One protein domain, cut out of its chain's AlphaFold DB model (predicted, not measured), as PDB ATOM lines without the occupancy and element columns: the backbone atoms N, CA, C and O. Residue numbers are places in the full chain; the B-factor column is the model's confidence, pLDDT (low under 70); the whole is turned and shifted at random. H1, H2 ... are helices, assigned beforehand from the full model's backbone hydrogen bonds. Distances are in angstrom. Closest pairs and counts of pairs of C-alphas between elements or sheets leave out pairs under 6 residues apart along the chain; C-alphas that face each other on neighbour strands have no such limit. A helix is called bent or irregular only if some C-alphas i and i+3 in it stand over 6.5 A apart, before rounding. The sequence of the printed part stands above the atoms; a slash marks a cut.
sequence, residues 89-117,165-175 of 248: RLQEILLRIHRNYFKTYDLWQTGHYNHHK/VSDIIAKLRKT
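Overview. This is residues 89 to 117 and 165 to 175 of the 248 residues of an uncharacterized protein of Schistosoma mattheei (UniProt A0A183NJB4). One long helix, H1, makes the whole length of a rod, and a short helix, H2, packs across one side of it in the half nearer residue 89. Residues 105 to 117 of H1 stick out free, with nothing printed beside them. The printed part has 40 residues with two named helices, H1 then H2 along the chain, and no named strand; its class is all helix. It is loose, with a radius of gyration of the C-alphas of 12.7 A, and spans 43 by 18 by 13 A.

Along the chain. H1 takes residues 89 to 117 and measures 42.8 A from first to last C-alpha. It begins at C-alpha 89 at (38.286, -56.458, -0.282) and ends at C-alpha 117 at (30.603, -16.070, 11.649). After the cut, H2 takes residues 165 to 173, from C-alpha 165 at (32.684, -44.195, 12.337), and is 12.2 A long. Lys 174 and Thr 175 follow it.

Arrangement. H1 touches H2 with residues 97 to 101 alone. Their closest C-alphas are those of Tyr 101 and Val 165, 6.5 A apart. The two helices stand at a steep tilt of 57 degrees and run opposite ways, with their centres 12.2 A apart. In both H1 and H2, every backbone O i to N i+4 pair is within hydrogen-bond range. Neither helix is bent.

Size, cuts and confidence. The two C-alphas farthest apart are those of Arg 89 and Lys 117, at 42.8 A. Residues 118 to 164 are not printed, and the link from H1 to H2 runs across this cut, with C-alphas 117 and 165 at 28.2 A from each other. The mean pLDDT of the printed part is 88.8; residues 112 to 117 are under 70.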
ATOM      1  N   ARG A  89      39.650 -56.962  -0.493       92.75
ATOM      2  CA  ARG A  89      38.286 -56.458  -0.282       92.75
ATOM      3  C   ARG A  89      38.143 -55.705   1.034       92.75
ATOM      4  O   ARG A  89      37.506 -54.650   1.078       92.75
ATOM      5  N   LEU A  90      38.720 -56.224   2.116       95.31
ATOM      6  CA  LEU A  90      38.685 -55.558   3.414       95.31
ATOM      7  C   LEU A  90      39.390 -54.197   3.346       95.31
ATOM      8  O   LEU A  90      38.849 -53.208   3.847       95.31
ATOM      9  N   GLN A  91      40.538 -54.116   2.672       96.44
ATOM     10  CA  GLN A  91      41.245 -52.860   2.429       96.44
ATOM     11  C   GLN A  91      40.371 -51.856   1.665       96.44
ATOM     12  O   GLN A  91      40.289 -50.691   2.067       96.44
ATOM     13  N   GLU A  92      39.684 -52.283   0.603       97.00
ATOM     14  CA  GLU A  92      38.773 -51.415  -0.150       97.00
ATOM     15  C   GLU A  92      37.648 -50.867   0.745       97.00
ATOM     16  O   GLU A  92      37.365 -49.661   0.746       97.00
ATOM     17  N   ILE A  93      37.038 -51.735   1.558       96.56
ATOM     18  CA  ILE A  93      35.969 -51.360   2.494       96.56
ATOM     19  C   ILE A  93      36.483 -50.344   3.523       96.56
ATOM     20  O   ILE A  93      35.827 -49.322   3.758       96.56
ATOM     21  N   LEU A  94      37.660 -50.580   4.111       98.06
ATOM     22  CA  LEU A  94      38.276 -49.673   5.083       98.06
ATOM     23  C   LEU A  94      38.608 -48.313   4.457       98.06
ATOM     24  O   LEU A  94      38.302 -47.272   5.045       98.06
ATOM     25  N   LEU A  95      39.139 -48.297   3.232       98.25
ATOM     26  CA  LEU A  95      39.431 -47.057   2.514       98.25
ATOM     27  C   LEU A  95      38.152 -46.279   2.184       98.25
ATOM     28  O   LEU A  95      38.110 -45.048   2.290       98.25
ATOM     29  N   ARG A  96      37.073 -46.983   1.832       97.75
ATOM     30  CA  ARG A  96      35.758 -46.375   1.614       97.75
ATOM     31  C   ARG A  96      35.202 -45.762   2.897       97.75
ATOM     32  O   ARG A  96      34.685 -44.643   2.837       97.75
ATOM     33  N   ILE A  97      35.325 -46.436   4.041       98.06
ATOM     34  CA  ILE A  97      34.927 -45.890   5.350       98.06
ATOM     35  C   ILE A  97      35.727 -44.620   5.652       98.06
ATOM     36  O   ILE A  97      35.123 -43.590   5.954       98.06
ATOM     37  N   HIS A  98      37.051 -44.664   5.488       98.06
ATOM     38  CA  HIS A  98      37.941 -43.524   5.715       98.06
ATOM     39  C   HIS A  98      37.529 -42.303   4.879       98.06
ATOM     40  O   HIS A  98      37.288 -41.222   5.418       98.06
ATOM     41  N   ARG A  99      37.354 -42.482   3.562       97.88
ATOM     42  CA  ARG A  99      36.922 -41.405   2.651       97.88
ATOM     43  C   ARG A  99      35.569 -40.808   3.052       97.88
ATOM     44  O   ARG A  99      35.402 -39.593   3.021       97.88
ATOM     45  N   ASN A 100      34.600 -41.644   3.431       96.75
ATOM     46  CA  ASN A 100      33.270 -41.170   3.831       96.75
ATOM     47  C   ASN A 100      33.291 -40.441   5.178       96.75
ATOM     48  O   ASN A 100      32.581 -39.446   5.337       96.75
ATOM     49  N   TYR A 101      34.101 -40.914   6.127       97.25
ATOM     50  CA  TYR A 101      34.284 -40.248   7.409       97.25
ATOM     51  C   TYR A 101      34.832 -38.835   7.208       97.25
ATOM     52  O   TYR A 101      34.172 -37.882   7.614       97.25
ATOM     53  N   PHE A 102      35.963 -38.687   6.507       96.69
ATOM     54  CA  PHE A 102      36.583 -37.375   6.306       96.69
ATOM     55  C   PHE A 102      35.715 -36.434   5.471       96.69
ATOM     56  O   PHE A 102      35.534 -35.289   5.859       96.69
ATOM     57  N   LYS A 103      35.026 -36.933   4.436       94.25
ATOM     58  CA  LYS A 103      34.032 -36.127   3.706       94.25
ATOM     59  C   LYS A 103      32.940 -35.561   4.626       94.25
ATOM     60  O   LYS A 103      32.513 -34.422   4.465       94.25
ATOM     61  N   THR A 104      32.453 -36.369   5.569       92.62
ATOM     62  CA  THR A 104      31.418 -35.938   6.524       92.62
ATOM     63  C   THR A 104      32.006 -35.007   7.587       92.62
ATOM     64  O   THR A 104      31.344 -34.064   8.014       92.62
ATOM     65  N   TYR A 105      33.253 -35.247   7.993       93.94
ATOM     66  CA  TYR A 105      33.997 -34.415   8.934       93.94
ATOM     67  C   TYR A 105      34.276 -33.020   8.371       93.94
ATOM     68  O   TYR A 105      34.029 -32.041   9.068       93.94
ATOM     69  N   ASP A 106      34.685 -32.909   7.108       92.75
ATOM     70  CA  ASP A 106      34.925 -31.623   6.444       92.75
ATOM     71  C   ASP A 106      33.634 -30.795   6.353       92.75
ATOM     72  O   ASP A 106      33.628 -29.583   6.593       92.75
ATOM     73  N   LEU A 107      32.502 -31.453   6.075       90.12
ATOM     74  CA  LEU A 107      31.187 -30.809   6.076       90.12
ATOM     75  C   LEU A 107      30.772 -30.347   7.482       90.12
ATOM     76  O   LEU A 107      30.276 -29.235   7.651       90.12
ATOM     77  N   TRP A 108      30.999 -31.183   8.497       90.81
ATOM     78  CA  TRP A 108      30.764 -30.820   9.897       90.81
ATOM     79  C   TRP A 108      31.623 -29.617  10.311       90.81
ATOM     80  O   TRP A 108      31.116 -28.651  10.884       90.81
ATOM     81  N   GLN A 109      32.907 -29.635   9.957       88.12
ATOM     82  CA  GLN A 109      33.868 -28.592  10.288       88.12
ATOM     83  C   GLN A 109      33.498 -27.254   9.624       88.12
ATOM     84  O   GLN A 109      33.421 -26.227  10.301       88.12
ATOM     85  N   THR A 110      33.214 -27.251   8.319       84.75
ATOM     86  CA  THR A 110      32.789 -26.043   7.582       84.75
ATOM     87  C   THR A 110      31.447 -25.496   8.071       84.75
ATOM     88  O   THR A 110      31.283 -24.278   8.194       84.75
ATOM     89  N   GLY A 111      30.505 -26.374   8.427       75.31
ATOM     90  CA  GLY A 111      29.247 -26.000   9.073       75.31
ATOM     91  C   GLY A 111      29.452 -25.298  10.419       75.31
ATOM     92  O   GLY A 111      28.818 -24.273  10.684       75.31
ATOM     93  N   HIS A 112      30.398 -25.780  11.231       65.50
ATOM     94  CA  HIS A 112      30.772 -25.145  12.497       65.50
ATOM     95  C   HIS A 112      31.379 -23.748  12.286       65.50
ATOM     96  O   HIS A 112      30.964 -22.786  12.937       65.50
ATOM     97  N   TYR A 113      32.306 -23.593  11.333       58.06
ATOM     98  CA  TYR A 113      32.929 -22.293  11.039       58.06
ATOM     99  C   TYR A 113      31.924 -21.233  10.550       58.06
ATOM    100  O   TYR A 113      32.026 -20.060  10.926       58.06
ATOM    101  N   ASN A 114      30.914 -21.626   9.770       56.53
ATOM    102  CA  ASN A 114      29.890 -20.703   9.269       56.53
ATOM    103  C   ASN A 114      28.869 -20.284  10.345       56.53
ATOM    104  O   ASN A 114      28.364 -19.154  10.311       56.53
ATOM    105  N   HIS A 115      28.612 -21.130  11.348       54.50
ATOM    106  CA  HIS A 115      27.731 -20.783  12.469       54.50
ATOM    107  C   HIS A 115      28.374 -19.760  13.431       54.50
ATOM    108  O   HIS A 115      27.689 -18.891  13.987       54.50
ATOM    109  N   HIS A 116      29.701 -19.795  13.590       50.12
ATOM    110  CA  HIS A 116      30.424 -18.808  14.401       50.12
ATOM    111  C   HIS A 116      30.535 -17.430  13.721       50.12
ATOM    112  O   HIS A 116      30.494 -16.414  14.415       50.12
ATOM    113  N   LYS A 117      30.596 -17.357  12.381       46.78
ATOM    114  CA  LYS A 117      30.603 -16.070  11.649       46.78
ATOM    115  C   LYS A 117      29.244 -15.365  11.642       46.78
ATOM    116  O   LYS A 117      29.187 -14.151  11.823       46.78
ATOM    117  N   VAL A 165      32.385 -43.120  13.301       96.25
ATOM    118  CA  VAL A 165      32.684 -44.195  12.337       96.25
ATOM    119  C   VAL A 165      31.583 -45.261  12.308       96.25
ATOM    120  O   VAL A 165      31.234 -45.752  11.235       96.25
ATOM    121  N   SER A 166      30.976 -45.584  13.454       96.62
ATOM    122  CA  SER A 166      29.876 -46.561  13.514       96.62
ATOM    123  C   SER A 166      28.673 -46.160  12.662       96.62
ATOM    124  O   SER A 166      28.065 -47.035  12.050       96.62
ATOM    125  N   ASP A 167      28.356 -44.866  12.570       95.12
ATOM    126  CA  ASP A 167      27.235 -44.389  11.756       95.12
ATOM    127  C   ASP A 167      27.559 -44.496  10.265       95.12
ATOM    128  O   ASP A 167      26.715 -44.917   9.471       95.12
ATOM    129  N   ILE A 168      28.808 -44.199   9.887       96.62
ATOM    130  CA  ILE A 168      29.307 -44.388   8.518       96.62
ATOM    131  C   ILE A 168      29.232 -45.867   8.123       96.62
ATOM    132  O   ILE A 168      28.676 -46.194   7.073       96.62
ATOM    133  N   ILE A 169      29.724 -46.771   8.977       97.50
ATOM    134  CA  ILE A 169      29.661 -48.220   8.743       97.50
ATOM    135  C   ILE A 169      28.206 -48.684   8.641       97.50
ATOM    136  O   ILE A 169      27.862 -49.409   7.709       97.50
ATOM    137  N   ALA A 170      27.335 -48.258   9.558       96.25
ATOM    138  CA  ALA A 170      25.923 -48.629   9.537       96.25
ATOM    139  C   ALA A 170      25.226 -48.144   8.257       96.25
ATOM    140  O   ALA A 170      24.446 -48.888   7.662       96.25
ATOM    141  N   LYS A 171      25.530 -46.923   7.801       95.50
ATOM    142  CA  LYS A 171      25.003 -46.371   6.547       95.50
ATOM    143  C   LYS A 171      25.470 -47.174   5.335       95.50
ATOM    144  O   LYS A 171      24.645 -47.490   4.487       95.50
ATOM    145  N   LEU A 172      26.756 -47.530   5.274       96.38
ATOM    146  CA  LEU A 172      27.313 -48.350   4.193       96.38
ATOM    147  C   LEU A 172      26.730 -49.767   4.192       96.38
ATOM    148  O   LEU A 172      26.363 -50.279   3.141       96.38
ATOM    149  N   ARG A 173      26.586 -50.400   5.360       96.75
ATOM    150  CA  ARG A 173      26.011 -51.749   5.446       96.75
ATOM    151  C   ARG A 173      24.554 -51.779   4.993       96.75
ATOM    152  O   ARG A 173      24.175 -52.683   4.258       96.75
ATOM    153  N   LYS A 174      23.757 -50.762   5.338       96.62
ATOM    154  CA  LYS A 174      22.336 -50.685   4.954       96.62
ATOM    155  C   LYS A 174      22.078 -50.670   3.445       96.62
ATOM    156  O   LYS A 174      20.948 -50.928   3.040       96.62
ATOM    157  N   THR A 175      23.074 -50.359   2.614       95.94
ATOM    158  CA  THR A 175      22.906 -50.353   1.153       95.94
ATOM    159  C   THR A 175      23.095 -51.723   0.509       95.94
ATOM    160  O   THR A 175      22.856 -51.837  -0.685       95.94
TER     161      THR A 175